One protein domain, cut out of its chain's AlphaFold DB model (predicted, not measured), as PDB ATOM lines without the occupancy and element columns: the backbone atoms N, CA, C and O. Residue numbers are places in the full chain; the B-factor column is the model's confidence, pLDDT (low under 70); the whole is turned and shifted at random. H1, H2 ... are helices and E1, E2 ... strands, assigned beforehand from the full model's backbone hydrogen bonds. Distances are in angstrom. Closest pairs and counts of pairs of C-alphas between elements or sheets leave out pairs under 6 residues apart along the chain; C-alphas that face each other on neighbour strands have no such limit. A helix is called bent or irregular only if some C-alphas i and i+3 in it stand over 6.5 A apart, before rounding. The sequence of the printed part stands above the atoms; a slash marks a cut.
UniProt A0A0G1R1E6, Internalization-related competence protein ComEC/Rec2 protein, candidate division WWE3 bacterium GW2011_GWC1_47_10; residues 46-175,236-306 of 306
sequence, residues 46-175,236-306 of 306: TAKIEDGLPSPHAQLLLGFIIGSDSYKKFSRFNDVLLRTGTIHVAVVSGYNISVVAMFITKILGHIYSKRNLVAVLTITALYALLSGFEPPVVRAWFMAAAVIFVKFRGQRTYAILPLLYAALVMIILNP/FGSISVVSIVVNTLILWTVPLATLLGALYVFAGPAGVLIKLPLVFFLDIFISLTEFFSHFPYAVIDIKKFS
ATOM      1  N   THR A  46     -60.011 -23.834 -37.283       87.31
ATOM      2  CA  THR A  46     -60.559 -25.154 -36.954       87.31
ATOM      3  C   THR A  46     -61.809 -25.451 -37.770       87.31
ATOM      4  O   THR A  46     -61.818 -26.426 -38.516       87.31
ATOM      5  N   ALA A  47     -62.805 -24.563 -37.726       87.75
ATOM      6  CA  ALA A  47     -64.037 -24.708 -38.497       87.75
ATOM      7  C   ALA A  47     -63.752 -24.819 -40.002       87.75
ATOM      8  O   ALA A  47     -64.245 -25.720 -40.673       87.75
ATOM      9  N   LYS A  48     -62.871 -23.963 -40.538       88.62
ATOM     10  CA  LYS A  48     -62.552 -23.962 -41.970       88.62
ATOM     11  C   LYS A  48     -61.911 -25.269 -42.442       88.62
ATOM     12  O   LYS A  48     -62.154 -25.689 -43.573       88.62
ATOM     13  N   ILE A  49     -61.069 -25.879 -41.610       89.81
ATOM     14  CA  ILE A  49     -60.396 -27.142 -41.926       89.81
ATOM     15  C   ILE A  49     -61.359 -28.322 -41.788       89.81
ATOM     16  O   ILE A  49     -61.378 -29.169 -42.678       89.81
ATOM     17  N   GLU A  50     -62.167 -28.364 -40.725       90.12
ATOM     18  CA  GLU A  50     -63.146 -29.436 -40.498       90.12
ATOM     19  C   GLU A  50     -64.265 -29.440 -41.553       90.12
ATOM     20  O   GLU A  50     -64.643 -30.507 -42.029       90.12
ATOM     21  N   ASP A  51     -64.721 -28.269 -42.007       89.31
ATOM     22  CA  ASP A  51     -65.696 -28.157 -43.104       89.31
ATOM     23  C   ASP A  51     -65.081 -28.509 -44.471       89.31
ATOM     24  O   ASP A  51     -65.760 -28.926 -45.413       89.31
ATOM     25  N   GLY A  52     -63.777 -28.269 -44.618       86.94
ATOM     26  CA  GLY A  52     -63.067 -28.336 -45.888       86.94
ATOM     27  C   GLY A  52     -62.473 -29.702 -46.220       86.94
ATOM     28  O   GLY A  52     -62.301 -30.015 -47.406       86.94
ATOM     29  N   LEU A  53     -62.138 -30.503 -45.209       88.81
ATOM     30  CA  LEU A  53     -61.397 -31.755 -45.339       88.81
ATOM     31  C   LEU A  53     -62.083 -32.894 -44.571       88.81
ATOM     32  O   LEU A  53     -62.535 -32.690 -43.449       88.81
ATOM     33  N   PRO A  54     -62.120 -34.114 -45.132       90.25
ATOM     34  CA  PRO A  54     -62.610 -35.274 -44.398       90.25
ATOM     35  C   PRO A  54     -61.650 -35.657 -43.259       90.25
ATOM     36  O   PRO A  54     -60.456 -35.356 -43.284       90.25
ATOM     37  N   SER A  55     -62.161 -36.379 -42.264       85.19
ATOM     38  CA  SER A  55     -61.317 -37.098 -41.300       85.19
ATOM     39  C   SER A  55     -60.654 -38.306 -41.995       85.19
ATOM     40  O   SER A  55     -61.361 -39.000 -42.729       85.19
ATOM     41  N   PRO A  56     -59.356 -38.615 -41.769       88.62
ATOM     42  CA  PRO A  56     -58.463 -38.063 -40.745       88.62
ATOM     43  C   PRO A  56     -57.628 -36.824 -41.154       88.62
ATOM     44  O   PRO A  56     -56.861 -36.297 -40.343       88.62
ATOM     45  N   HIS A  57     -57.756 -36.332 -42.394       90.50
ATOM     46  CA  HIS A  57     -56.957 -35.220 -42.937       90.50
ATOM     47  C   HIS A  57     -57.115 -33.926 -42.148       90.50
ATOM     48  O   HIS A  57     -56.125 -33.241 -41.895       90.50
ATOM     49  N   ALA A  58     -58.345 -33.605 -41.742       88.62
ATOM     50  CA  ALA A  58     -58.630 -32.416 -40.948       88.62
ATOM     51  C   ALA A  58     -57.855 -32.425 -39.620       88.62
ATOM     52  O   ALA A  58     -57.185 -31.448 -39.292       88.62
ATOM     53  N   GLN A  59     -57.871 -33.539 -38.879       88.44
ATOM     54  CA  GLN A  59     -57.192 -33.614 -37.581       88.44
ATOM     55  C   GLN A  59     -55.673 -33.568 -37.721       88.44
ATOM     56  O   GLN A  59     -55.010 -32.922 -36.910       88.44
ATOM     57  N   LEU A  60     -55.127 -34.214 -38.754       88.12
ATOM     58  CA  LEU A  60     -53.699 -34.150 -39.042       88.12
ATOM     59  C   LEU A  60     -53.265 -32.715 -39.375       88.12
ATOM     60  O   LEU A  60     -52.271 -32.223 -38.842       88.12
ATOM     61  N   LEU A  61     -54.042 -32.010 -40.201       89.19
ATOM     62  CA  LEU A  61     -53.730 -30.635 -40.573       89.19
ATOM     63  C   LEU A  61     -53.844 -29.665 -39.390       89.19
ATOM     64  O   LEU A  61     -53.003 -28.779 -39.235       89.19
ATOM     65  N   LEU A  62     -54.845 -29.845 -38.526       87.00
ATOM     66  CA  LEU A  62     -54.968 -29.072 -37.289       87.00
ATOM     67  C   LEU A  62     -53.805 -29.354 -36.328       87.00
ATOM     68  O   LEU A  62     -53.280 -28.425 -35.709       87.00
ATOM     69  N   GLY A  63     -53.343 -30.604 -36.260       84.25
ATOM     70  CA  GLY A  63     -52.108 -30.976 -35.573       84.25
ATOM     71  C   GLY A  63     -50.890 -30.218 -36.108       84.25
ATOM     72  O   GLY A  63     -50.112 -29.693 -35.321       84.25
ATOM     73  N   PHE A  64     -50.761 -30.061 -37.428       85.19
ATOM     74  CA  PHE A  64     -49.631 -29.368 -38.065       85.19
ATOM     75  C   PHE A  64     -49.647 -27.837 -37.966       85.19
ATOM     76  O   PHE A  64     -48.576 -27.220 -37.946       85.19
ATOM     77  N   ILE A  65     -50.827 -27.207 -37.952       83.06
ATOM     78  CA  ILE A  65     -50.950 -25.739 -37.971       83.06
ATOM     79  C   ILE A  65     -51.082 -25.170 -36.563       83.06
ATOM     80  O   ILE A  65     -50.368 -24.232 -36.215       83.06
ATOM     81  N   ILE A  66     -52.009 -25.712 -35.771       78.50
ATOM     82  CA  ILE A  66     -52.398 -25.127 -34.482       78.50
ATOM     83  C   ILE A  66     -51.989 -25.991 -33.283       78.50
ATOM     84  O   ILE A  66     -52.198 -25.573 -32.146       78.50
ATOM     85  N   GLY A  67     -51.423 -27.178 -33.502       74.81
ATOM     86  CA  GLY A  67     -51.044 -28.086 -32.412       74.81
ATOM     87  C   GLY A  67     -52.268 -28.663 -31.726       74.81
ATOM     88  O   GLY A  67     -52.315 -28.798 -30.510       74.81
ATOM     89  N   SER A  68     -53.341 -28.914 -32.484       75.06
ATOM     90  CA  SER A  68     -54.528 -29.505 -31.877       75.06
ATOM     91  C   SER A  68     -54.268 -30.971 -31.550       75.06
ATOM     92  O   SER A  68     -53.921 -31.760 -32.431       75.06
ATOM     93  N   ASP A  69     -54.610 -31.360 -30.332       68.69
ATOM     94  CA  ASP A  69     -54.702 -32.757 -29.919       68.69
ATOM     95  C   ASP A  69     -55.981 -33.457 -30.424       68.69
ATOM     96  O   ASP A  69     -56.330 -34.546 -29.965       68.69
ATOM     97  N   SER A  70     -56.706 -32.865 -31.384       68.88
ATOM     98  CA  SER A  70     -57.971 -33.392 -31.919       68.88
ATOM     99  C   SER A  70     -57.843 -34.805 -32.496       68.88
ATOM    100  O   SER A  70     -58.812 -35.562 -32.470       68.88
ATOM    101  N   TYR A  71     -56.646 -35.204 -32.941       66.62
ATOM    102  CA  TYR A  71     -56.359 -36.570 -33.383       66.62
ATOM    103  C   TYR A  71     -56.573 -37.616 -32.270       66.62
ATOM    104  O   TYR A  71     -56.952 -38.747 -32.568       66.62
ATOM    105  N   LYS A  72     -56.421 -37.246 -30.987       66.75
ATOM    106  CA  LYS A  72     -56.643 -38.146 -29.839       66.75
ATOM    107  C   LYS A  72     -58.097 -38.606 -29.717       66.75
ATOM    108  O   LYS A  72     -58.350 -39.645 -29.117       66.75
ATOM    109  N   LYS A  73     -59.052 -37.863 -30.296       70.56
ATOM    110  CA  LYS A  73     -60.475 -38.248 -30.323       70.56
ATOM    111  C   LYS A  73     -60.743 -39.436 -31.256       70.56
ATOM    112  O   LYS A  73     -61.759 -40.106 -31.103       70.56
ATOM    113  N   PHE A  74     -59.837 -39.718 -32.192       77.06
ATOM    114  CA  PHE A  74     -59.961 -40.799 -33.165       77.06
ATOM    115  C   PHE A  74     -59.008 -41.936 -32.797       77.06
ATOM    116  O   PHE A  74     -57.858 -41.959 -33.235       77.06
ATOM    117  N   SER A  75     -59.499 -42.892 -32.000       74.62
ATOM    118  CA  SER A  75     -58.695 -44.003 -31.461       74.62
ATOM    119  C   SER A  75     -57.895 -44.736 -32.540       74.62
ATOM    120  O   SER A  75     -56.689 -44.895 -32.394       74.62
ATOM    121  N   ARG A  76     -58.523 -45.064 -33.676       82.50
ATOM    122  CA  ARG A  76     -57.864 -45.758 -34.794       82.50
ATOM    123  C   ARG A  76     -56.669 -44.984 -35.356       82.50
ATOM    124  O   ARG A  76     -55.625 -45.579 -35.596       82.50
ATOM    125  N   PHE A  77     -56.807 -43.677 -35.577       82.88
ATOM    126  CA  PHE A  77     -55.716 -42.875 -36.136       82.88
ATOM    127  C   PHE A  77     -54.610 -42.647 -35.101       82.88
ATOM    128  O   PHE A  77     -53.429 -42.758 -35.418       82.88
ATOM    129  N   ASN A  78     -54.978 -42.427 -33.837       82.81
ATOM    130  CA  ASN A  78     -54.016 -42.350 -32.744       82.81
ATOM    131  C   ASN A  78     -53.196 -43.648 -32.603       82.81
ATOM    132  O   ASN A  78     -51.978 -43.585 -32.443       82.81
ATOM    133  N   ASP A  79     -53.828 -44.816 -32.738       83.19
ATOM    134  CA  ASP A  79     -53.139 -46.110 -32.700       83.19
ATOM    135  C   ASP A  79     -52.171 -46.282 -33.876       83.19
ATOM    136  O   ASP A  79     -51.057 -46.772 -33.689       83.19
ATOM    137  N   VAL A  80     -52.544 -45.830 -35.078       85.50
ATOM    138  CA  VAL A  80     -51.648 -45.806 -36.249       85.50
ATOM    139  C   VAL A  80     -50.410 -44.945 -35.970       85.50
ATOM    140  O   VAL A  80     -49.280 -45.380 -36.220       85.50
ATOM    141  N   LEU A  81     -50.598 -43.752 -35.396       83.25
ATOM    142  CA  LEU A  81     -49.500 -42.845 -35.049       83.25
ATOM    143  C   LEU A  81     -48.602 -43.405 -33.939       83.25
ATOM    144  O   LEU A  81     -47.381 -43.248 -33.995       83.25
ATOM    145  N   LEU A  82     -49.179 -44.077 -32.939       80.69
ATOM    146  CA  LEU A  82     -48.423 -44.760 -31.887       80.69
ATOM    147  C   LEU A  82     -47.614 -45.925 -32.461       80.69
ATOM    148  O   LEU A  82     -46.415 -46.024 -32.205       80.69
ATOM    149  N   ARG A  83     -48.234 -46.759 -33.306       81.38
ATOM    150  CA  ARG A  83     -47.581 -47.935 -33.895       81.38
ATOM    151  C   ARG A  83     -46.407 -47.594 -34.795       81.38
ATOM    152  O   ARG A  83     -45.391 -48.286 -34.802       81.38
ATOM    153  N   THR A  84     -46.537 -46.503 -35.536       82.88
ATOM    154  CA  THR A  84     -45.474 -45.987 -36.402       82.88
ATOM    155  C   THR A  84     -44.501 -45.058 -35.675       82.88
ATOM    156  O   THR A  84     -43.514 -44.614 -36.257       82.88
ATOM    157  N   GLY A  85     -44.756 -44.746 -34.400       78.00
ATOM    158  CA  GLY A  85     -43.961 -43.803 -33.619       78.00
ATOM    159  C   GLY A  85     -44.003 -42.372 -34.162       78.00
ATOM    160  O   GLY A  85     -43.105 -41.597 -33.867       78.00
ATOM    161  N   THR A  86     -45.013 -42.011 -34.954       81.75
ATOM    162  CA  THR A  86     -45.134 -40.711 -35.640       81.75
ATOM    163  C   THR A  86     -45.985 -39.700 -34.875       81.75
ATOM    164  O   THR A  86     -46.116 -38.554 -35.296       81.75
ATOM    165  N   ILE A  87     -46.511 -40.075 -33.704       78.88
ATOM    166  CA  ILE A  87     -47.336 -39.200 -32.858       78.88
ATOM    167  C   ILE A  87     -46.662 -37.861 -32.521       78.88
ATOM    168  O   ILE A  87     -47.317 -36.827 -32.479       78.88
ATOM    169  N   HIS A  88     -45.341 -37.857 -32.334       73.00
ATOM    170  CA  HIS A  88     -44.568 -36.649 -32.037       73.00
ATOM    171  C   HIS A  88     -44.354 -35.744 -33.264       73.00
ATOM    172  O   HIS A  88     -43.981 -34.584 -33.109       73.00
ATOM    173  N   VAL A  89     -44.561 -36.282 -34.471       75.31
ATOM    174  CA  VAL A  89     -44.491 -35.564 -35.753       75.31
ATOM    175  C   VAL A  89     -45.871 -35.041 -36.160       75.31
ATOM    176  O   VAL A  89     -45.961 -34.012 -36.820       75.31
ATOM    177  N   ALA A  90     -46.941 -35.730 -35.746       69.06
ATOM    178  CA  ALA A  90     -48.335 -35.360 -36.005       69.06
ATOM    179  C   ALA A  90     -48.797 -34.079 -35.280       69.06
ATOM    180  O   ALA A  90     -49.837 -33.523 -35.623       69.06
ATOM    181  N   VAL A  91     -48.024 -33.602 -34.300       68.69
ATOM    182  CA  VAL A  91     -48.252 -32.351 -33.555       68.69
ATOM    183  C   VAL A  91     -47.229 -31.299 -33.992       68.69
ATOM    184  O   VAL A  91     -46.171 -31.656 -34.524       68.69
ATOM    185  N   VAL A  92     -47.513 -30.004 -33.793       66.06
ATOM    186  CA  VAL A  92     -46.583 -28.937 -34.185       66.06
ATOM    187  C   VAL A  92     -45.228 -29.181 -33.531       66.06
ATOM    188  O   VAL A  92     -45.045 -29.220 -32.316       66.06
ATOM    189  N   SER A  93     -44.227 -29.341 -34.386       68.81
ATOM    190  CA  SER A  93     -42.856 -29.557 -33.963       68.81
ATOM    191  C   SER A  93     -42.010 -28.324 -34.266       68.81
ATOM    192  O   SER A  93     -42.318 -27.510 -35.140       68.81
ATOM    193  N   GLY A  94     -40.869 -28.200 -33.581       64.31
ATOM    194  CA  GLY A  94     -39.875 -27.166 -33.890       64.31
ATOM    195  C   GLY A  94     -39.310 -27.271 -35.318       64.31
ATOM    196  O   GLY A  94     -38.664 -26.340 -35.803       64.31
ATOM    197  N   TYR A  95     -39.569 -28.379 -36.018       69.94
ATOM    198  CA  TYR A  95     -39.257 -28.525 -37.434       69.94
ATOM    199  C   TYR A  95     -40.153 -27.628 -38.303       69.94
ATOM    200  O   TYR A  95     -39.632 -26.921 -39.164       69.94
ATOM    201  N   ASN A  96     -41.456 -27.549 -38.009       74.50
ATOM    202  CA  ASN A  96     -42.410 -26.736 -38.772       74.50
ATOM    203  C   ASN A  96     -42.000 -25.260 -38.768       74.50
ATOM    204  O   ASN A  96     -41.872 -24.653 -39.831       74.50
ATOM    205  N   ILE A  97     -41.677 -24.701 -37.595       73.62
ATOM    206  CA  ILE A  97     -41.248 -23.297 -37.504       73.62
ATOM    207  C   ILE A  97     -39.905 -23.053 -38.203       73.62
ATOM    208  O   ILE A  97     -39.714 -22.008 -38.823       73.62
ATOM    209  N   SER A  98     -38.984 -24.021 -38.157       70.69
ATOM    210  CA  SER A  98     -37.682 -23.912 -38.824       70.69
ATOM    211  C   SER A  98     -37.847 -23.866 -40.341       70.69
ATOM    212  O   SER A  98     -37.202 -23.059 -41.012       70.69
ATOM    213  N   VAL A  99     -38.741 -24.690 -40.894       72.62
ATOM    214  CA  VAL A  99     -39.020 -24.686 -42.333       72.62
ATOM    215  C   VAL A  99     -39.766 -23.426 -42.755       72.62
ATOM    216  O   VAL A  99     -39.391 -22.820 -43.758       72.62
ATOM    217  N   VAL A 100     -40.741 -22.967 -41.967       73.50
ATOM    218  CA  VAL A 100     -41.415 -21.680 -42.197       73.50
ATOM    219  C   VAL A 100     -40.391 -20.537 -42.225       73.50
ATOM    220  O   VAL A 100     -40.371 -19.752 -43.173       73.50
ATOM    221  N   ALA A 101     -39.467 -20.489 -41.260       72.88
ATOM    222  CA  ALA A 101     -38.395 -19.493 -41.224       72.88
ATOM    223  C   ALA A 101     -37.485 -19.551 -42.468       72.88
ATOM    224  O   ALA A 101     -37.153 -18.508 -43.039       72.88
ATOM    225  N   MET A 102     -37.104 -20.754 -42.920       73.69
ATOM    226  CA  MET A 102     -36.300 -20.946 -44.136       73.69
ATOM    227  C   MET A 102     -37.039 -20.500 -45.400       73.69
ATOM    228  O   MET A 102     -36.449 -19.842 -46.256       73.69
ATOM    229  N   PHE A 103     -38.324 -20.830 -45.519       76.25
ATOM    230  CA  PHE A 103     -39.140 -20.463 -46.674       76.25
ATOM    231  C   PHE A 103     -39.300 -18.944 -46.789       76.25
ATOM    232  O   PHE A 103     -39.027 -18.367 -47.841       76.25
ATOM    233  N   ILE A 104     -39.644 -18.286 -45.679       75.44
ATOM    234  CA  ILE A 104     -39.751 -16.824 -45.600       75.44
ATOM    235  C   ILE A 104     -38.417 -16.169 -45.958       75.44
ATOM    236  O   ILE A 104     -38.375 -15.221 -46.740       75.44
ATOM    237  N   THR A 105     -37.317 -16.709 -45.433       72.50
ATOM    238  CA  THR A 105     -35.974 -16.239 -45.775       72.50
ATOM    239  C   THR A 105     -35.713 -16.342 -47.278       72.50
ATOM    240  O   THR A 105     -35.225 -15.388 -47.876       72.50
ATOM    241  N   LYS A 106     -36.057 -17.470 -47.909       78.06
ATOM    242  CA  LYS A 106     -35.843 -17.685 -49.346       78.06
ATOM    243  C   LYS A 106     -36.618 -16.679 -50.203       78.06
ATOM    244  O   LYS A 106     -36.082 -16.221 -51.205       78.06
ATOM    245  N   ILE A 107     -37.836 -16.314 -49.795       79.44
ATOM    246  CA  ILE A 107     -38.658 -15.296 -50.474       79.44
ATOM    247  C   ILE A 107     -38.080 -13.891 -50.280       79.44
ATOM    248  O   ILE A 107     -37.970 -13.129 -51.234       79.44
ATOM    249  N   LEU A 108     -37.707 -13.540 -49.047       76.38
ATOM    250  CA  LEU A 108     -37.181 -12.213 -48.708       76.38
ATOM    251  C   LEU A 108     -35.744 -11.986 -49.217       76.38
ATOM    252  O   LEU A 108     -35.254 -10.854 -49.211       76.38
ATOM    253  N   GLY A 109     -35.056 -13.045 -49.647       71.69
ATOM    254  CA  GLY A 109     -33.689 -12.991 -50.147       71.69
ATOM    255  C   GLY A 109     -32.661 -12.979 -49.016       71.69
ATOM    256  O   GLY A 109     -32.702 -13.799 -48.102       71.69
ATOM    257  N   HIS A 110     -31.675 -12.083 -49.082       69.00
ATOM    258  CA  HIS A 110     -30.506 -12.136 -48.200       69.00
ATOM    259  C   HIS A 110     -30.900 -12.031 -46.715       69.00
ATOM    260  O   HIS A 110     -31.295 -10.962 -46.235       69.00
ATOM    261  N   ILE A 111     -30.770 -13.145 -45.980       62.44
ATOM    262  CA  ILE A 111     -31.206 -13.270 -44.579       62.44
ATOM    263  C   ILE A 111     -30.546 -12.227 -43.675       62.44
ATOM    264  O   ILE A 111     -31.126 -11.826 -42.683       62.44
ATOM    265  N   TYR A 112     -29.358 -11.731 -44.029       62.41
ATOM    266  CA  TYR A 112     -28.586 -10.822 -43.179       62.41
ATOM    267  C   TYR A 112     -28.942  -9.336 -43.339       62.41
ATOM    268  O   TYR A 112     -28.323  -8.486 -42.701       62.41
ATOM    269  N   SER A 113     -29.940  -8.991 -44.160       71.69
ATOM    270  CA  SER A 113     -30.513  -7.640 -44.121       71.69
ATOM    271  C   SER A 113     -31.318  -7.461 -42.830       71.69
ATOM    272  O   SER A 113     -32.193  -8.275 -42.531       71.69
ATOM    273  N   LYS A 114     -31.070  -6.377 -42.076       71.81
ATOM    274  CA  LYS A 114     -31.778  -6.068 -40.812       71.81
ATOM    275  C   LYS A 114     -33.304  -6.154 -40.965       71.81
ATOM    276  O   LYS A 114     -33.980  -6.668 -40.080       71.81
ATOM    277  N   ARG A 115     -33.837  -5.705 -42.108       76.44
ATOM    278  CA  ARG A 115     -35.274  -5.749 -42.427       76.44
ATOM    279  C   ARG A 115     -35.802  -7.182 -42.542       76.44
ATOM    280  O   ARG A 115     -36.867  -7.482 -42.010       76.44
ATOM    281  N   ASN A 116     -35.050  -8.062 -43.199       77.25
ATOM    282  CA  ASN A 116     -35.447  -9.452 -43.421       77.25
ATOM    283  C   ASN A 116     -35.412 -10.257 -42.119       77.25
ATOM    284  O   ASN A 116     -36.306 -11.062 -41.882       77.25
ATOM    285  N   LEU A 117     -34.441  -9.985 -41.241       74.19
ATOM    286  CA  LEU A 117     -34.381 -10.599 -39.911       74.19
ATOM    287  C   LEU A 117     -35.588 -10.242 -39.051       74.19
ATOM    288  O   LEU A 117     -36.206 -11.130 -38.468       74.19
ATOM    289  N   VAL A 118     -35.945  -8.955 -38.999       78.94
ATOM    290  CA  VAL A 118     -37.126  -8.501 -38.254       78.94
ATOM    291  C   VAL A 118     -38.391  -9.144 -38.824       78.94
ATOM    292  O   VAL A 118     -39.210  -9.640 -38.056       78.94
ATOM    293  N   ALA A 119     -38.525  -9.218 -40.151       79.81
ATOM    294  CA  ALA A 119     -39.665  -9.872 -40.789       79.81
ATOM    295  C   ALA A 119     -39.750 -11.370 -40.443       79.81
ATOM    296  O   ALA A 119     -40.803 -11.829 -40.008       79.81
ATOM    297  N   VAL A 120     -38.648 -12.123 -40.559       78.94
ATOM    298  CA  VAL A 120     -38.606 -13.557 -40.218       78.94
ATOM    299  C   VAL A 120     -38.971 -13.780 -38.752       78.94
ATOM    300  O   VAL A 120     -39.821 -14.621 -38.466       78.94
ATOM    301  N   LEU A 121     -38.384 -13.019 -37.821       81.12
ATOM    302  CA  LEU A 121     -38.674 -13.149 -36.388       81.12
ATOM    303  C   LEU A 121     -40.121 -12.794 -36.052       81.12
ATOM    304  O   LEU A 121     -40.747 -13.500 -35.267       81.12
ATOM    305  N   THR A 122     -40.666 -11.751 -36.676       81.75
ATOM    306  CA  THR A 122     -42.056 -11.330 -36.458       81.75
ATOM    307  C   THR A 122     -43.034 -12.374 -36.988       81.75
ATOM    308  O   THR A 122     -43.937 -12.785 -36.270       81.75
ATOM    309  N   ILE A 123     -42.842 -12.869 -38.214       79.62
ATOM    310  CA  ILE A 123     -43.750 -13.859 -38.812       79.62
ATOM    311  C   ILE A 123     -43.684 -15.188 -38.055       79.62
ATOM    312  O   ILE A 123     -44.710 -15.807 -37.786       79.62
ATOM    313  N   THR A 124     -42.487 -15.625 -37.663       77.50
ATOM    314  CA  THR A 124     -42.331 -16.852 -36.870       77.50
ATOM    315  C   THR A 124     -42.878 -16.698 -35.449       77.50
ATOM    316  O   THR A 124     -43.411 -17.668 -34.917       77.50
ATOM    317  N   ALA A 125     -42.837 -15.497 -34.859       79.00
ATOM    318  CA  ALA A 125     -43.506 -15.210 -33.589       79.00
ATOM    319  C   ALA A 125     -45.033 -15.265 -33.731       79.00
ATOM    320  O   ALA A 125     -45.702 -15.859 -32.891       79.00
ATOM    321  N   LEU A 126     -45.584 -14.711 -34.818       77.19
ATOM    322  CA  LEU A 126     -47.014 -14.815 -35.124       77.19
ATOM    323  C   LEU A 126     -47.437 -16.277 -35.310       77.19
ATOM    324  O   LEU A 126     -48.466 -16.681 -34.779       77.19
ATOM    325  N   TYR A 127     -46.627 -17.090 -35.992       76.94
ATOM    326  CA  TYR A 127     -46.874 -18.529 -36.102       76.94
ATOM    327  C   TYR A 127     -46.822 -19.236 -34.739       76.94
ATOM    328  O   TYR A 127     -47.719 -20.015 -34.433       76.94
ATOM    329  N   ALA A 128     -45.828 -18.928 -33.898       74.19
ATOM    330  CA  ALA A 128     -45.727 -19.481 -32.544       74.19
ATOM    331  C   ALA A 128     -46.935 -19.133 -31.667       74.19
ATOM    332  O   ALA A 128     -47.353 -19.915 -30.815       74.19
ATOM    333  N   LEU A 129     -47.506 -17.958 -31.901       73.12
ATOM    334  CA  LEU A 129     -48.699 -17.505 -31.220       73.12
ATOM    335  C   LEU A 129     -49.948 -18.244 -31.736       73.12
ATOM    336  O   LEU A 129     -50.750 -18.713 -30.931       73.12
ATOM    337  N   LEU A 130     -50.080 -18.442 -33.054       69.00
ATOM    338  CA  LEU A 130     -51.161 -19.243 -33.652       69.00
ATOM    339  C   LEU A 130     -51.133 -20.711 -33.206       69.00
ATOM    340  O   LEU A 130     -52.186 -21.315 -32.990       69.00
ATOM    341  N   SER A 131     -49.939 -21.273 -33.009       68.31
ATOM    342  CA  SER A 131     -49.765 -22.622 -32.471       68.31
ATOM    343  C   SER A 131     -50.016 -22.716 -30.959       68.31
ATOM    344  O   SER A 131     -49.747 -23.755 -30.373       68.31
ATOM    345  N   GLY A 132     -50.478 -21.647 -30.297       67.69
ATOM    346  CA  GLY A 132     -50.780 -21.649 -28.862       67.69
ATOM    347  C   GLY A 132     -49.547 -21.666 -27.952       67.69
ATOM    348  O   GLY A 132     -49.628 -22.149 -26.830       67.69
ATOM    349  N   PHE A 133     -48.393 -21.172 -28.419       69.62
ATOM    350  CA  PHE A 133     -47.122 -21.213 -27.678       69.62
ATOM    351  C   PHE A 133     -46.716 -22.615 -27.206       69.62
ATOM    352  O   PHE A 133     -46.118 -22.782 -26.136       69.62
ATOM    353  N   GLU A 134     -46.977 -23.625 -28.036       71.88
ATOM    354  CA  GLU A 134     -46.488 -24.970 -27.774       71.88
ATOM    355  C   GLU A 134     -44.970 -24.960 -27.475       71.88
ATOM    356  O   GLU A 134     -44.186 -24.363 -28.229       71.88
ATOM    357  N   PRO A 135     -44.513 -25.640 -26.401       70.81
ATOM    358  CA  PRO A 135     -43.107 -25.656 -25.995       70.81
ATOM    359  C   PRO A 135     -42.092 -25.913 -27.131       70.81
ATOM    360  O   PRO A 135     -41.068 -25.219 -27.172       70.81
ATOM    361  N   PRO A 136     -42.314 -26.869 -28.068       73.88
ATOM    362  CA  PRO A 136     -41.402 -27.067 -29.196       73.88
ATOM    363  C   PRO A 136     -41.246 -25.840 -30.104       73.88
ATOM    364  O   PRO A 136     -40.149 -25.609 -30.620       73.88
ATOM    365  N   VAL A 137     -42.311 -25.062 -30.282       75.56
ATOM    366  CA  VAL A 137     -42.368 -23.907 -31.183       75.56
ATOM    367  C   VAL A 137     -41.664 -22.708 -30.562       75.56
ATOM    368  O   VAL A 137     -40.782 -22.112 -31.184       75.56
ATOM    369  N   VAL A 138     -41.965 -22.426 -29.293       78.44
ATOM    370  CA  VAL A 138     -41.344 -21.346 -28.509       78.44
ATOM    371  C   VAL A 138     -39.833 -21.532 -28.412       78.44
ATOM    372  O   VAL A 138     -39.063 -20.608 -28.676       78.44
ATOM    373  N   ARG A 139     -39.388 -22.757 -28.109       80.44
ATOM    374  CA  ARG A 139     -37.961 -23.085 -28.058       80.44
ATOM    375  C   ARG A 139     -37.278 -22.822 -29.395       80.44
ATOM    376  O   ARG A 139     -36.228 -22.185 -29.435       80.44
ATOM    377  N   ALA A 140     -37.847 -23.344 -30.479       78.12
ATOM    378  CA  ALA A 140     -37.258 -23.212 -31.804       78.12
ATOM    379  C   ALA A 140     -37.203 -21.742 -32.256       78.12
ATOM    380  O   ALA A 140     -36.198 -21.333 -32.838       78.12
ATOM    381  N   TRP A 141     -38.199 -20.926 -31.896       83.31
ATOM    382  CA  TRP A 141     -38.173 -19.480 -32.121       83.31
ATOM    383  C   TRP A 141     -37.021 -18.788 -31.378       83.31
ATOM    384  O   TRP A 141     -36.227 -18.079 -31.999       83.31
ATOM    385  N   PHE A 142     -36.855 -19.043 -30.073       83.88
ATOM    386  CA  PHE A 142     -35.753 -18.459 -29.296       83.88
ATOM    387  C   PHE A 142     -34.373 -18.913 -29.784       83.88
ATOM    388  O   PHE A 142     -33.441 -18.107 -29.840       83.88
ATOM    389  N   MET A 143     -34.233 -20.182 -30.178       78.81
ATOM    390  CA  MET A 143     -32.993 -20.682 -30.773       78.81
ATOM    391  C   MET A 143     -32.699 -19.993 -32.110       78.81
ATOM    392  O   MET A 143     -31.566 -19.565 -32.333       78.81
ATOM    393  N   ALA A 144     -33.704 -19.836 -32.980       78.50
ATOM    394  CA  ALA A 144     -33.554 -19.122 -34.245       78.50
ATOM    395  C   ALA A 144     -33.145 -17.658 -34.019       78.50
ATOM    396  O   ALA A 144     -32.193 -17.190 -34.645       78.50
ATOM    397  N   ALA A 145     -33.787 -16.968 -33.071       81.62
ATOM    398  CA  ALA A 145     -33.444 -15.601 -32.684       81.62
ATOM    399  C   ALA A 145     -31.993 -15.476 -32.200       81.62
ATOM    400  O   ALA A 145     -31.261 -14.595 -32.657       81.62
ATOM    401  N   ALA A 146     -31.540 -16.393 -31.343       81.75
ATOM    402  CA  ALA A 146     -30.164 -16.407 -30.854       81.75
ATOM    403  C   ALA A 146     -29.144 -16.661 -31.978       81.75
ATOM    404  O   ALA A 146     -28.145 -15.947 -32.077       81.75
ATOM    405  N   VAL A 147     -29.396 -17.635 -32.863       77.69
ATOM    406  CA  VAL A 147     -28.512 -17.923 -34.009       77.69
ATOM    407  C   VAL A 147     -28.419 -16.722 -34.945       77.69
ATOM    408  O   VAL A 147     -27.321 -16.337 -35.349       77.69
ATOM    409  N   ILE A 148     -29.558 -16.113 -35.273       75.12
ATOM    410  CA  ILE A 148     -29.632 -14.915 -36.109       75.12
ATOM    411  C   ILE A 148     -28.796 -13.785 -35.504       75.12
ATOM    412  O   ILE A 148     -27.995 -13.170 -36.205       75.12
ATOM    413  N   PHE A 149     -28.943 -13.541 -34.203       78.44
ATOM    414  CA  PHE A 149     -28.230 -12.479 -33.503       78.44
ATOM    415  C   PHE A 149     -26.708 -12.681 -33.517       78.44
ATOM    416  O   PHE A 149     -25.956 -11.747 -33.799       78.44
ATOM    417  N   VAL A 150     -26.241 -13.909 -33.266       78.00
ATOM    418  CA  VAL A 150     -24.806 -14.238 -33.288       78.00
ATOM    419  C   VAL A 150     -24.236 -14.121 -34.702       78.00
ATOM    420  O   VAL A 150     -23.173 -13.526 -34.889       78.00
ATOM    421  N   LYS A 151     -24.960 -14.619 -35.714       72.12
ATOM    422  CA  LYS A 151     -24.549 -14.485 -37.118       72.12
ATOM    423  C   LYS A 151     -24.524 -13.031 -37.579       72.12
ATOM    424  O   LYS A 151     -23.617 -12.653 -38.313       72.12
ATOM    425  N   PHE A 152     -25.467 -12.207 -37.123       72.62
ATOM    426  CA  PHE A 152     -25.481 -10.772 -37.411       72.62
ATOM    427  C   PHE A 152     -24.234 -10.059 -36.860       72.62
ATOM    428  O   PHE A 152     -23.735  -9.124 -37.476       72.62
ATOM    429  N   ARG A 153     -23.679 -10.538 -35.740       78.12
ATOM    430  CA  ARG A 153     -22.398 -10.067 -35.185       78.12
ATOM    431  C   ARG A 153     -21.158 -10.644 -35.887       78.12
ATOM    432  O   ARG A 153     -20.045 -10.351 -35.462       78.12
ATOM    433  N   GLY A 154     -21.325 -11.476 -36.918       72.94
ATOM    434  CA  GLY A 154     -20.222 -12.117 -37.643       72.94
ATOM    435  C   GLY A 154     -19.498 -13.217 -36.858       72.94
ATOM    436  O   GLY A 154     -18.397 -13.615 -37.228       72.94
ATOM    437  N   GLN A 155     -20.086 -13.711 -35.766       72.75
ATOM    438  CA  GLN A 155     -19.453 -14.695 -34.887       72.75
ATOM    439  C   GLN A 155     -19.883 -16.125 -35.233       72.75
ATOM    440  O   GLN A 155     -21.002 -16.372 -35.689       72.75
ATOM    441  N   ARG A 156     -18.998 -17.100 -34.986       71.69
ATOM    442  CA  ARG A 156     -19.348 -18.524 -35.083       71.69
ATOM    443  C   ARG A 156     -20.232 -18.919 -33.902       71.69
ATOM    444  O   ARG A 156     -19.942 -18.574 -32.761       71.69
ATOM    445  N   THR A 157     -21.304 -19.654 -34.178       66.50
ATOM    446  CA  THR A 157     -22.249 -20.119 -33.156       66.50
ATOM    447  C   THR A 157     -22.067 -21.611 -32.915       66.50
ATOM    448  O   THR A 157     -22.152 -22.402 -33.852       66.50
ATOM    449  N   TYR A 158     -21.869 -22.008 -31.660       73.06
ATOM    450  CA  TYR A 158     -21.973 -23.409 -31.249       73.06
ATOM    451  C   TYR A 158     -23.435 -23.734 -30.941       73.06
ATOM    452  O   TYR A 158     -24.092 -22.948 -30.263       73.06
ATOM    453  N   ALA A 159     -23.939 -24.888 -31.389       69.12
ATOM    454  CA  ALA A 159     -25.353 -25.272 -31.246       69.12
ATOM    455  C   ALA A 159     -25.864 -25.262 -29.789       69.12
ATOM    456  O   ALA A 159     -27.045 -25.023 -29.547       69.12
ATOM    457  N   ILE A 160     -24.967 -25.455 -28.815       76.25
ATOM    458  CA  ILE A 160     -25.297 -25.453 -27.387       76.25
ATOM    459  C   ILE A 160     -25.681 -24.061 -26.851       76.25
ATOM    460  O   ILE A 160     -26.521 -23.957 -25.964       76.25
ATOM    461  N   LEU A 161     -25.115 -22.978 -27.396       83.06
ATOM    462  CA  LEU A 161     -25.328 -21.619 -26.880       83.06
ATOM    463  C   LEU A 161     -26.763 -21.109 -27.127       83.06
ATOM    464  O   LEU A 161     -27.402 -20.683 -26.164       83.06
ATOM    465  N   PRO A 162     -27.323 -21.198 -28.354       81.44
ATOM    466  CA  PRO A 162     -28.729 -20.885 -28.608       81.44
ATOM    467  C   PRO A 162     -29.689 -21.708 -27.756       81.44
ATOM    468  O   PRO A 162     -30.717 -21.192 -27.333       81.44
ATOM    469  N   LEU A 163     -29.356 -22.976 -27.495       81.31
ATOM    470  CA  LEU A 163     -30.187 -23.849 -26.675       81.31
ATOM    471  C   LEU A 163     -30.193 -23.414 -25.212       81.31
ATOM    472  O   LEU A 163     -31.265 -23.327 -24.628       81.31
ATOM    473  N   LEU A 164     -29.026 -23.132 -24.627       84.62
ATOM    474  CA  LEU A 164     -28.934 -22.654 -23.245       84.62
ATOM    475  C   LEU A 164     -29.647 -21.311 -23.076       84.62
ATOM    476  O   LEU A 164     -30.359 -21.121 -22.095       84.62
ATOM    477  N   TYR A 165     -29.509 -20.414 -24.055       85.50
ATOM    478  CA  TYR A 165     -30.249 -19.157 -24.083       85.50
ATOM    479  C   TYR A 165     -31.763 -19.391 -24.134       85.50
ATOM    480  O   TYR A 165     -32.490 -18.883 -23.284       85.50
ATOM    481  N   ALA A 166     -32.239 -20.196 -25.088       83.75
ATOM    482  CA  ALA A 166     -33.659 -20.515 -25.212       83.75
ATOM    483  C   ALA A 166     -34.195 -21.186 -23.941       83.75
ATOM    484  O   ALA A 166     -35.265 -20.824 -23.463       83.75
ATOM    485  N   ALA A 167     -33.431 -22.111 -23.360       83.50
ATOM    486  CA  ALA A 167     -33.793 -22.799 -22.133       83.50
ATOM    487  C   ALA A 167     -33.918 -21.843 -20.948       83.50
ATOM    488  O   ALA A 167     -34.912 -21.895 -20.232       83.50
ATOM    489  N   LEU A 168     -32.951 -20.939 -20.780       86.25
ATOM    490  CA  LEU A 168     -32.977 -19.932 -19.726       86.25
ATOM    491  C   LEU A 168     -34.202 -19.021 -19.861       86.25
ATOM    492  O   LEU A 168     -34.943 -18.851 -18.897       86.25
ATOM    493  N   VAL A 169     -34.441 -18.475 -21.057       85.00
ATOM    494  CA  VAL A 169     -35.575 -17.572 -21.298       85.00
ATOM    495  C   VAL A 169     -36.905 -18.292 -21.077       85.00
ATOM    496  O   VAL A 169     -37.773 -17.758 -20.395       85.00
ATOM    497  N   MET A 170     -37.061 -19.517 -21.583       80.81
ATOM    498  CA  MET A 170     -38.282 -20.301 -21.374       80.81
ATOM    499  C   MET A 170     -38.536 -20.582 -19.893       80.81
ATOM    500  O   MET A 170     -39.652 -20.371 -19.436       80.81
ATOM    501  N   ILE A 171     -37.522 -21.005 -19.131       83.75
ATOM    502  CA  ILE A 171     -37.671 -21.293 -17.694       83.75
ATOM    503  C   ILE A 171     -38.050 -20.029 -16.911       83.75
ATOM    504  O   ILE A 171     -38.883 -20.109 -16.012       83.75
ATOM    505  N   ILE A 172     -37.472 -18.872 -17.260       82.62
ATOM    506  CA  ILE A 172     -37.821 -17.583 -16.643       82.62
ATOM    507  C   ILE A 172     -39.279 -17.208 -16.937       82.62
ATOM    508  O   ILE A 172     -39.965 -16.713 -16.048       82.62
ATOM    509  N   LEU A 173     -39.754 -17.440 -18.165       79.31
ATOM    510  CA  LEU A 173     -41.133 -17.129 -18.556       79.31
ATOM    511  C   LEU A 173     -42.148 -18.073 -17.907       79.31
ATOM    512  O   LEU A 173     -43.191 -17.624 -17.439       79.31
ATOM    513  N   ASN A 174     -41.863 -19.376 -17.894       75.25
ATOM    514  CA  ASN A 174     -42.693 -20.366 -17.223       75.25
ATOM    515  C   ASN A 174     -41.853 -21.592 -16.805       75.25
ATOM    516  O   ASN A 174     -41.409 -22.366 -17.664       75.25
ATOM    517  N   PRO A 175     -41.679 -21.848 -15.496       81.56
ATOM    518  CA  PRO A 175     -40.892 -22.982 -15.016       81.56
ATOM    519  C   PRO A 175     -41.496 -24.344 -15.397       81.56
ATOM    520  O   PRO A 175     -40.773 -25.341 -15.445       81.56
ATOM    521  N   PHE A 236     -43.138 -43.252 -23.567       69.31
ATOM    522  CA  PHE A 236     -44.127 -43.904 -24.423       69.31
ATOM    523  C   PHE A 236     -44.373 -45.368 -24.044       69.31
ATOM    524  O   PHE A 236     -45.421 -45.900 -24.392       69.31
ATOM    525  N   GLY A 237     -43.459 -46.020 -23.312       67.62
ATOM    526  CA  GLY A 237     -43.579 -47.444 -22.965       67.62
ATOM    527  C   GLY A 237     -43.534 -48.376 -24.182       67.62
ATOM    528  O   GLY A 237     -43.877 -49.547 -24.096       67.62
ATOM    529  N   SER A 238     -43.137 -47.865 -25.343       67.75
ATOM    530  CA  SER A 238     -43.095 -48.616 -26.590       67.75
ATOM    531  C   SER A 238     -42.025 -48.021 -27.490       67.75
ATOM    532  O   SER A 238     -41.949 -46.796 -27.627       67.75
ATOM    533  N   ILE A 239     -41.219 -48.866 -28.127       72.31
ATOM    534  CA  ILE A 239     -40.273 -48.432 -29.156       72.31
ATOM    535  C   ILE A 239     -40.788 -48.942 -30.495       72.31
ATOM    536  O   ILE A 239     -40.880 -50.148 -30.723       72.31
ATOM    537  N   SER A 240     -41.126 -48.011 -31.386       75.88
ATOM    538  CA  SER A 240     -41.476 -48.358 -32.758       75.88
ATOM    539  C   SER A 240     -40.199 -48.523 -33.579       75.88
ATOM    540  O   SER A 240     -39.491 -47.553 -33.853       75.88
ATOM    541  N   VAL A 241     -39.896 -49.762 -33.969       78.69
ATOM    542  CA  VAL A 241     -38.711 -50.106 -34.782       78.69
ATOM    543  C   VAL A 241     -38.814 -49.471 -36.169       78.69
ATOM    544  O   VAL A 241     -37.829 -49.030 -36.760       78.69
ATOM    545  N   VAL A 242     -40.044 -49.371 -36.663       83.44
ATOM    546  CA  VAL A 242     -40.370 -48.850 -37.989       83.44
ATOM    547  C   VAL A 242     -40.350 -47.311 -38.018       83.44
ATOM    548  O   VAL A 242     -40.282 -46.714 -39.093       83.44
ATOM    549  N   SER A 243     -40.303 -46.655 -36.852       79.12
ATOM    550  CA  SER A 243     -40.327 -45.194 -36.728       79.12
ATOM    551  C   SER A 243     -39.204 -44.494 -37.488       79.12
ATOM    552  O   SER A 243     -39.448 -43.467 -38.110       79.12
ATOM    553  N   ILE A 244     -37.987 -45.050 -37.520       78.81
ATOM    554  CA  ILE A 244     -36.865 -44.436 -38.256       78.81
ATOM    555  C   ILE A 244     -37.176 -44.364 -39.757       78.81
ATOM    556  O   ILE A 244     -36.998 -43.317 -40.386       78.81
ATOM    557  N   VAL A 245     -37.673 -45.467 -40.323       83.25
ATOM    558  CA  VAL A 245     -38.006 -45.568 -41.750       83.25
ATOM    559  C   VAL A 245     -39.186 -44.662 -42.075       83.25
ATOM    560  O   VAL A 245     -39.106 -43.844 -42.989       83.25
ATOM    561  N   VAL A 246     -40.255 -44.750 -41.282       84.94
ATOM    562  CA  VAL A 246     -41.472 -43.966 -41.504       84.94
ATOM    563  C   VAL A 246     -41.198 -42.475 -41.360       84.94
ATOM    564  O   VAL A 246     -41.547 -41.724 -42.265       84.94
ATOM    565  N   ASN A 247     -40.505 -42.037 -40.304       83.75
ATOM    566  CA  ASN A 247     -40.151 -40.628 -40.124       83.75
ATOM    567  C   ASN A 247     -39.336 -40.107 -41.311       83.75
ATOM    568  O   ASN A 247     -39.639 -39.036 -41.824       83.75
ATOM    569  N   THR A 248     -38.362 -40.871 -41.808       80.69
ATOM    570  CA  THR A 248     -37.572 -40.464 -42.984       80.69
ATOM    571  C   THR A 248     -38.456 -40.262 -44.220       80.69
ATOM    572  O   THR A 248     -38.270 -39.299 -44.965       80.69
ATOM    573  N   LEU A 249     -39.451 -41.131 -44.415       85.00
ATOM    574  CA  LEU A 249     -40.356 -41.083 -45.562       85.00
ATOM    575  C   LEU A 249     -41.471 -40.044 -45.444       85.00
ATOM    576  O   LEU A 249     -41.978 -39.629 -46.479       85.00
ATOM    577  N   ILE A 250     -41.872 -39.622 -44.243       86.69
ATOM    578  CA  ILE A 250     -42.988 -38.674 -44.069       86.69
ATOM    579  C   ILE A 250     -42.532 -37.258 -43.722       86.69
ATOM    580  O   ILE A 250     -43.266 -36.313 -43.997       86.69
ATOM    581  N   LEU A 251     -41.348 -37.062 -43.128       81.75
ATOM    582  CA  LEU A 251     -40.978 -35.774 -42.523       81.75
ATOM    583  C   LEU A 251     -40.944 -34.624 -43.540       81.75
ATOM    584  O   LEU A 251     -41.258 -33.489 -43.194       81.75
ATOM    585  N   TRP A 252     -40.627 -34.913 -44.804       82.88
ATOM    586  CA  TRP A 252     -40.632 -33.921 -45.882       82.88
ATOM    587  C   TRP A 252     -42.046 -33.444 -46.266       82.88
ATOM    588  O   TRP A 252     -42.192 -32.332 -46.772       82.88
ATOM    589  N   THR A 253     -43.088 -34.238 -45.993       87.19
ATOM    590  CA  THR A 253     -44.490 -33.872 -46.275       87.19
ATOM    591  C   THR A 253     -45.033 -32.860 -45.268       87.19
ATOM    592  O   THR A 253     -45.768 -31.953 -45.647       87.19
ATOM    593  N   VAL A 254     -44.620 -32.959 -44.001       85.94
ATOM    594  CA  VAL A 254     -45.123 -32.147 -42.882       85.94
ATOM    595  C   VAL A 254     -45.008 -30.638 -43.131       85.94
ATOM    596  O   VAL A 254     -46.023 -29.942 -43.033       85.94
ATOM    597  N   PRO A 255     -43.836 -30.074 -43.486       81.19
ATOM    598  CA  PRO A 255     -43.719 -28.633 -43.663       81.19
ATOM    599  C   PRO A 255     -44.451 -28.142 -44.914       81.19
ATOM    600  O   PRO A 255     -44.978 -27.029 -44.910       81.19
ATOM    601  N   LEU A 256     -44.517 -28.962 -45.969       85.69
ATOM    602  CA  LEU A 256     -45.270 -28.647 -47.182       85.69
ATOM    603  C   LEU A 256     -46.771 -28.608 -46.885       85.69
ATOM    604  O   LEU A 256     -47.434 -27.637 -47.241       85.69
ATOM    605  N   ALA A 257     -47.285 -29.608 -46.166       89.31
ATOM    606  CA  ALA A 257     -48.669 -29.653 -45.712       89.31
ATOM    607  C   ALA A 257     -48.994 -28.493 -44.758       89.31
ATOM    608  O   ALA A 257     -50.046 -27.877 -44.886       89.31
ATOM    609  N   THR A 258     -48.069 -28.129 -43.862       86.50
ATOM    610  CA  THR A 258     -48.227 -26.976 -42.957       86.50
ATOM    611  C   THR A 258     -48.344 -25.665 -43.741       86.50
ATOM    612  O   THR A 258     -49.247 -24.869 -43.487       86.50
ATOM    613  N   LEU A 259     -47.461 -25.439 -44.722       84.69
ATOM    614  CA  LEU A 259     -47.468 -24.229 -45.547       84.69
ATOM    615  C   LEU A 259     -48.715 -24.155 -46.439       84.69
ATOM    616  O   LEU A 259     -49.394 -23.131 -46.465       84.69
ATOM    617  N   LEU A 260     -49.029 -25.238 -47.154       88.19
ATOM    618  CA  LEU A 260     -50.213 -25.315 -48.014       88.19
ATOM    619  C   LEU A 260     -51.501 -25.212 -47.205       88.19
ATOM    620  O   LEU A 260     -52.443 -24.574 -47.654       88.19
ATOM    621  N   GLY A 261     -51.530 -25.783 -46.003       88.50
ATOM    622  CA  GLY A 261     -52.641 -25.666 -45.069       88.50
ATOM    623  C   GLY A 261     -52.865 -24.237 -44.599       88.50
ATOM    624  O   GLY A 261     -53.990 -23.745 -44.646       88.50
ATOM    625  N   ALA A 262     -51.793 -23.538 -44.219       84.62
ATOM    626  CA  ALA A 262     -51.875 -22.121 -43.884       84.62
ATOM    627  C   ALA A 262     -52.412 -21.304 -45.072       84.62
ATOM    628  O   ALA A 262     -53.345 -20.521 -44.911       84.62
ATOM    629  N   LEU A 263     -51.891 -21.534 -46.283       86.94
ATOM    630  CA  LEU A 263     -52.392 -20.868 -47.486       86.94
ATOM    631  C   LEU A 263     -53.860 -21.218 -47.768       86.94
ATOM    632  O   LEU A 263     -54.637 -20.326 -48.081       86.94
ATOM    633  N   TYR A 264     -54.261 -22.480 -47.613       89.75
ATOM    634  CA  TYR A 264     -55.632 -22.945 -47.821       89.75
ATOM    635  C   TYR A 264     -56.638 -22.206 -46.929       89.75
ATOM    636  O   TYR A 264     -57.674 -21.753 -47.420       89.75
ATOM    637  N   VAL A 265     -56.317 -22.027 -45.645       86.62
ATOM    638  CA  VAL A 265     -57.205 -21.352 -44.683       86.62
ATOM    639  C   VAL A 265     -57.400 -19.871 -45.026       86.62
ATOM    640  O   VAL A 265     -58.513 -19.352 -44.906       86.62
ATOM    641  N   PHE A 266     -56.344 -19.192 -45.486       84.44
ATOM    642  CA  PHE A 266     -56.372 -17.751 -45.765       84.44
ATOM    643  C   PHE A 266     -56.654 -17.385 -47.235       84.44
ATOM    644  O   PHE A 266     -56.925 -16.223 -47.523       84.44
ATOM    645  N   ALA A 267     -56.647 -18.341 -48.171       84.62
ATOM    646  CA  ALA A 267     -56.854 -18.086 -49.604       84.62
ATOM    647  C   ALA A 267     -58.323 -17.859 -50.017       84.62
ATOM    648  O   ALA A 267     -58.595 -17.559 -51.183       84.62
ATOM    649  N   GLY A 268     -59.286 -18.017 -49.103       82.31
ATOM    650  CA  GLY A 268     -60.705 -17.824 -49.410       82.31
ATOM    651  C   GLY A 268     -61.185 -18.746 -50.553       82.31
ATOM    652  O   GLY A 268     -60.879 -19.940 -50.528       82.31
ATOM    653  N   PRO A 269     -61.919 -18.239 -51.567       79.19
ATOM    654  CA  PRO A 269     -62.408 -19.048 -52.694       79.19
ATOM    655  C   PRO A 269     -61.294 -19.694 -53.532       79.19
ATOM    656  O   PRO A 269     -61.478 -20.785 -54.070       79.19
ATOM    657  N   ALA A 270     -60.113 -19.066 -53.605       81.25
ATOM    658  CA  ALA A 270     -58.961 -19.611 -54.326       81.25
ATOM    659  C   ALA A 270     -58.373 -20.867 -53.650       81.25
ATOM    660  O   ALA A 270     -57.591 -21.595 -54.263       81.25
ATOM    661  N   GLY A 271     -58.792 -21.170 -52.414       82.19
ATOM    662  CA  GLY A 271     -58.381 -22.360 -51.674       82.19
ATOM    663  C   GLY A 271     -58.704 -23.680 -52.380       82.19
ATOM    664  O   GLY A 271     -58.034 -24.673 -52.118       82.19
ATOM    665  N   VAL A 272     -59.651 -23.711 -53.328       83.88
ATOM    666  CA  VAL A 272     -59.962 -24.921 -54.117       83.88
ATOM    667  C   VAL A 272     -58.735 -25.428 -54.883       83.88
ATOM    668  O   VAL A 272     -58.483 -26.631 -54.898       83.88
ATOM    669  N   LEU A 273     -57.922 -24.524 -55.445       88.06
ATOM    670  CA  LEU A 273     -56.698 -24.890 -56.171       88.06
ATOM    671  C   LEU A 273     -55.604 -25.429 -55.240       88.06
ATOM    672  O   LEU A 273     -54.790 -26.249 -55.647       88.06
ATOM    673  N   ILE A 274     -55.600 -24.978 -53.984       90.19
ATOM    674  CA  ILE A 274     -54.624 -25.370 -52.956       90.19
ATOM    675  C   ILE A 274     -55.039 -26.685 -52.287       90.19
ATOM    676  O   ILE A 274     -54.188 -27.463 -51.861       90.19
ATOM    677  N   LYS A 275     -56.345 -26.965 -52.234       91.06
ATOM    678  CA  LYS A 275     -56.898 -28.173 -51.619       91.06
ATOM    679  C   LYS A 275     -56.326 -29.442 -52.245       91.06
ATOM    680  O   LYS A 275     -55.967 -30.353 -51.513       91.06
ATOM    681  N   LEU A 276     -56.210 -29.496 -53.573       90.06
ATOM    682  CA  LEU A 276     -55.716 -30.682 -54.275       90.06
ATOM    683  C   LEU A 276     -54.268 -31.056 -53.882       90.06
ATOM    684  O   LEU A 276     -54.070 -32.171 -53.398       90.06
ATOM    685  N   PRO A 277     -53.258 -30.165 -54.009       92.25
ATOM    686  CA  PRO A 277     -51.901 -30.486 -53.571       92.25
ATOM    687  C   PRO A 277     -51.802 -30.688 -52.052       92.25
ATOM    688  O   PRO A 277     -51.002 -31.502 -51.604       92.25
ATOM    689  N   LEU A 278     -52.618 -29.994 -51.250       92.50
ATOM    690  CA  LEU A 278     -52.666 -30.193 -49.799       92.50
ATOM    691  C   LEU A 278     -53.114 -31.615 -49.432       92.50
ATOM    692  O   LEU A 278     -52.431 -32.291 -48.665       92.50
ATOM    693  N   VAL A 279     -54.238 -32.067 -49.996       92.88
ATOM    694  CA  VAL A 279     -54.771 -33.417 -49.761       92.88
ATOM    695  C   VAL A 279     -53.772 -34.468 -50.219       92.88
ATOM    696  O   VAL A 279     -53.539 -35.406 -49.475       92.88
ATOM    697  N   PHE A 280     -53.095 -34.265 -51.353       93.44
ATOM    698  CA  PHE A 280     -52.051 -35.175 -51.829       93.44
ATOM    699  C   PHE A 280     -50.935 -35.413 -50.795       93.44
ATOM    700  O   PHE A 280     -50.573 -36.558 -50.531       93.44
ATOM    701  N   PHE A 281     -50.400 -34.361 -50.161       92.31
ATOM    702  CA  PHE A 281     -49.361 -34.537 -49.136       92.31
ATOM    703  C   PHE A 281     -49.892 -35.177 -47.851       92.31
ATOM    704  O   PHE A 281     -49.197 -35.997 -47.247       92.31
ATOM    705  N   LEU A 282     -51.111 -34.824 -47.440       92.12
ATOM    706  CA  LEU A 282     -51.760 -35.436 -46.281       92.12
ATOM    707  C   LEU A 282     -52.062 -36.924 -46.532       92.12
ATOM    708  O   LEU A 282     -51.815 -37.745 -45.653       92.12
ATOM    709  N   ASP A 283     -52.503 -37.282 -47.739       93.75
ATOM    710  CA  ASP A 283     -52.733 -38.663 -48.171       93.75
ATOM    711  C   ASP A 283     -51.451 -39.481 -48.147       93.75
ATOM    712  O   ASP A 283     -51.468 -40.612 -47.669       93.75
ATOM    713  N   ILE A 284     -50.326 -38.928 -48.613       92.44
ATOM    714  CA  ILE A 284     -49.029 -39.612 -48.526       92.44
ATOM    715  C   ILE A 284     -48.690 -39.913 -47.065       92.44
ATOM    716  O   ILE A 284     -48.307 -41.039 -46.746       92.44
ATOM    717  N   PHE A 285     -48.849 -38.932 -46.172       91.44
ATOM    718  CA  PHE A 285     -48.576 -39.120 -44.749       91.44
ATOM    719  C   PHE A 285     -49.464 -40.223 -44.153       91.44
ATOM    720  O   PHE A 285     -48.962 -41.151 -43.514       91.44
ATOM    721  N   ILE A 286     -50.778 -40.146 -44.378       91.31
ATOM    722  CA  ILE A 286     -51.752 -41.097 -43.829       91.31
ATOM    723  C   ILE A 286     -51.528 -42.492 -44.422       91.31
ATOM    724  O   ILE A 286     -51.376 -43.450 -43.678       91.31
ATOM    725  N   SER A 287     -51.403 -42.611 -45.742       91.38
ATOM    726  CA  SER A 287     -51.236 -43.902 -46.422       91.38
ATOM    727  C   SER A 287     -49.948 -44.607 -46.008       91.38
ATOM    728  O   SER A 287     -49.956 -45.811 -45.760       91.38
ATOM    729  N   LEU A 288     -48.832 -43.873 -45.896       89.81
ATOM    730  CA  LEU A 288     -47.573 -44.451 -45.429       89.81
ATOM    731  C   LEU A 288     -47.682 -44.895 -43.970       89.81
ATOM    732  O   LEU A 288     -47.290 -46.013 -43.639       89.81
ATOM    733  N   THR A 289     -48.233 -44.054 -43.093       88.81
ATOM    734  CA  THR A 289     -48.382 -44.426 -41.681       88.81
ATOM    735  C   THR A 289     -49.331 -45.612 -41.500       88.81
ATOM    736  O   THR A 289     -49.007 -46.547 -40.769       88.81
ATOM    737  N   GLU A 290     -50.445 -45.664 -42.227       89.44
ATOM    738  CA  GLU A 290     -51.351 -46.811 -42.218       89.44
ATOM    739  C   GLU A 290     -50.677 -48.075 -42.756       89.44
ATOM    740  O   GLU A 290     -50.735 -49.115 -42.093       89.44
ATOM    741  N   PHE A 291     -49.974 -48.003 -43.887       88.75
ATOM    742  CA  PHE A 291     -49.259 -49.142 -44.467       88.75
ATOM    743  C   PHE A 291     -48.263 -49.754 -43.474       88.75
ATOM    744  O   PHE A 291     -48.283 -50.959 -43.215       88.75
ATOM    745  N   PHE A 292     -47.437 -48.918 -42.842       85.94
ATOM    746  CA  PHE A 292     -46.440 -49.379 -41.879       85.94
ATOM    747  C   PHE A 292     -47.033 -49.791 -40.522       85.94
ATOM    748  O   PHE A 292     -46.416 -50.580 -39.809       85.94
ATOM    749  N   SER A 293     -48.240 -49.337 -40.168       85.44
ATOM    750  CA  SER A 293     -48.917 -49.746 -38.924       85.44
ATOM    751  C   SER A 293     -49.391 -51.208 -38.915       85.44
ATOM    752  O   SER A 293     -49.599 -51.778 -37.839       85.44
ATOM    753  N   HIS A 294     -49.540 -51.821 -40.096       84.88
ATOM    754  CA  HIS A 294     -49.936 -53.224 -40.254       84.88
ATOM    755  C   HIS A 294     -48.757 -54.199 -40.117       84.88
ATOM    756  O   HIS A 294     -48.973 -55.410 -40.053       84.88
ATOM    757  N   PHE A 295     -47.512 -53.708 -40.057       82.75
ATOM    758  CA  PHE A 295     -46.354 -54.583 -39.903       82.75
ATOM    759  C   PHE A 295     -46.330 -55.235 -38.507       82.75
ATOM    760  O   PHE A 295     -46.403 -54.532 -37.497       82.75
ATOM    761  N   PRO A 296     -46.165 -56.569 -38.421       64.31
ATOM    762  CA  PRO A 296     -46.311 -57.325 -37.172       64.31
ATOM    763  C   PRO A 296     -45.244 -57.004 -36.112       64.31
ATOM    764  O   PRO A 296     -45.480 -57.224 -34.931       64.31
ATOM    765  N   TYR A 297     -44.102 -56.436 -36.514       66.31
ATOM    766  CA  TYR A 297     -43.018 -55.996 -35.621       66.31
ATOM    767  C   TYR A 297     -42.882 -54.469 -35.560       66.31
ATOM    768  O   TYR A 297     -41.810 -53.946 -35.252       66.31
ATOM    769  N   ALA A 298     -43.945 -53.730 -35.896       63.94
ATOM    770  CA  ALA A 298     -43.904 -52.270 -35.895       63.94
ATOM    771  C   ALA A 298     -43.634 -51.692 -34.499       63.94
ATOM    772  O   ALA A 298     -42.969 -50.662 -34.393       63.94
ATOM    773  N   VAL A 299     -44.090 -52.372 -33.443       66.56
ATOM    774  CA  VAL A 299     -43.958 -51.936 -32.050       66.56
ATOM    775  C   VAL A 299     -43.364 -53.043 -31.202       66.56
ATOM    776  O   VAL A 299     -43.840 -54.174 -31.221       66.56
ATOM    777  N   ILE A 300     -42.352 -52.689 -30.418       71.69
ATOM    778  CA  ILE A 300     -41.909 -53.486 -29.280       71.69
ATOM    779  C   ILE A 300     -42.473 -52.809 -28.034       71.69
ATOM    780  O   ILE A 300     -42.019 -51.725 -27.647       71.69
ATOM    781  N   ASP A 301     -43.484 -53.433 -27.431       67.50
ATOM    782  CA  ASP A 301     -44.058 -52.976 -26.170       67.50
ATOM    783  C   ASP A 301     -43.067 -53.242 -25.038       67.50
ATOM    784  O   ASP A 301     -42.746 -54.385 -24.702       67.50
ATOM    785  N   ILE A 302     -42.583 -52.169 -24.422       64.31
ATOM    786  CA  ILE A 302     -41.802 -52.252 -23.196       64.31
ATOM    787  C   ILE A 302     -42.826 -52.126 -22.083       64.31
ATOM    788  O   ILE A 302     -43.326 -51.032 -21.833       64.31
ATOM    789  N   LYS A 303     -43.173 -53.253 -21.443       50.78
ATOM    790  CA  LYS A 303     -44.064 -53.297 -20.268       50.78
ATOM    791  C   LYS A 303     -43.864 -52.028 -19.433       50.78
ATOM    792  O   LYS A 303     -42.763 -51.812 -18.929       50.78
ATOM    793  N   LYS A 304     -44.901 -51.179 -19.352       48.16
ATOM    794  CA  LYS A 304     -44.853 -49.937 -18.569       48.16
ATOM    795  C   LYS A 304     -44.290 -50.277 -17.194       48.16
ATOM    796  O   LYS A 304     -44.859 -51.117 -16.499       48.16
ATOM    797  N   PHE A 305     -43.182 -49.642 -16.825       50.62
ATOM    798  CA  PHE A 305     -42.735 -49.621 -15.439       50.62
ATOM    799  C   PHE A 305     -43.785 -48.796 -14.681       50.62
ATOM    800  O   PHE A 305     -43.756 -47.568 -14.740       50.62
ATOM    801  N   SER A 306     -44.800 -49.475 -14.131       40.16
ATOM    802  CA  SER A 306     -45.829 -48.870 -13.278       40.16
ATOM    803  C   SER A 306     -45.250 -48.502 -11.927       40.16
ATOM    804  O   SER A 306     -44.564 -49.392 -11.369       40.16
TER     805      SER A 306
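AT A GLANCE: This is residues 46 to 175 and 236 to 306 of the 306 residues of the protein "Internalization-related competence protein ComEC/Rec2 protein" of candidate division WWE3 bacterium GW2011_GWC1_47_10 (UniProt A0A0G1R1E6). The model is two helical lobes joined at a narrow waist, where residues 95 to 100 of H5 pack on residues 254 to 259 of H10. In one lobe the helical hairpin of H10 and the long, kinked H11 is crossed by H2, H1 folds back on H2, H3 and H4 lead on to the last residues of H11, H9 packs on residues 284 to 292 of H11, and the small strand pair E1 and E2 lies at the end of H4; the other lobe is a bundle of H5, H6 and H7, with H8 crossing H7. The printed part has 201 residues, with helices H1 to H8, strand E1, helices H9 to H11 and strand E2 along the chain; the two strands make an antiparallel sheet, order E1 - E2, and the class is mostly helix. The whole is compact, with a radius of gyration of the C-alphas of 18.3 A and spans of 53 by 50 by 29 A.

HOW THE PARTS SIT: H1, residues 46 to 52, and H2, residues 57 to 66, form a helical hairpin at a shallow tilt of 32 degrees, only just short of steep; their closest C-alphas, those of Glu 50 and Ala 58, are 5.4 A apart. H2 touches H3, residues 69 to 73, with the C-alphas of Gln 59 and Tyr 71 closest at 5.2 A. H3 and H4, residues 75 to 83, touch only at the corner by their link, and only just, with 3 pairs of C-alphas within 8 A. H5, residues 94 to 108, H6, residues 114 to 130, and H7, residues 135 to 152, form an up and down bundle, each running against the one before it. H5 and H6 are a hairpin at 37 degrees, only just steep, closest at the C-alphas of Ala 101 and Val 120, 6.0 A; H6 and H7 are a hairpin at a shallow tilt of 5 degrees, closest at those of Ala 128 and Val 137, 5.7 A. H8, residues 160 to 173, touches H7 at a steep tilt of 52 degrees, opposite ways, with the C-alphas of Met 143 and Pro 162 closest at 4.8 A. E1, residues 238 to 240, and E2, residues 299 to 301, are antiparallel; N 239 and O 300 are within hydrogen-bond range at 3.0 A. H10, residues 253 to 266, and H11, residues 268 to 293, are a hairpin at a shallow tilt of 28 degrees, closest at the C-alphas of Tyr 264 and Gly 271, 4.8 A. H2 and H11 are the hubs, touching 4 helices each; H2 is about perpendicular to H10, at 85 degrees, with the C-alphas of Phe 64 and Thr 258 closest at 5.6 A. H11 touches H4 with residues 289 to 293 alone, closest at the C-alphas of Val 80 and Ser 293, 5.5 A. H9, residues 243 to 250, touches H11 at a shallow tilt of 25 degrees, opposite ways, closest at the C-alphas of Ile 250 and Phe 285, 5.6 A. H5 touches H10 at a steep tilt of 66 degrees, with the C-alphas of Asn 96 and Pro 255 closest at 5.4 A. H8 and H11 are apart. Every O i to N i+4 pair is within hydrogen-bond range in H1, H2 and H4 to H10; in H11 17 of 22 are, and in H3 0 of 1, beside 2 of 2 O i to N i+3 pairs.

IN THESE COORDINATES: H1 begins at C-alpha 46, (-60.559, -25.154, -36.954). From first to last C-alpha H5 measures 21.2 A, H6 24.5 A, H7 25.7 A, H8 20.0 A and H10 20.0 A. H11 measures 35.6 A, has a kink of 50 degrees near residue 275, and is only just irregular, with C-alphas 269 and 272 6.52 A apart. It ends at C-alpha 293, (-48.917, -49.746, -38.924), and E2 ends at C-alpha 301, (-44.058, -52.976, -26.170).

THE WHOLE: The two C-alphas farthest apart, those of Ser 113 and Ser 306, are 53.7 A apart. Residues 176 to 235 are not printed, and C-alphas 175 and 236 are 23.2 A apart across the cut. Of the links printed whole, H4 to H5 and H7 to H8 are short but not tight, and the rest are tight. Mean pLDDT of the printed part is 79.1; 32 residues are under 70, among them 90 to 95 and 301 to 306.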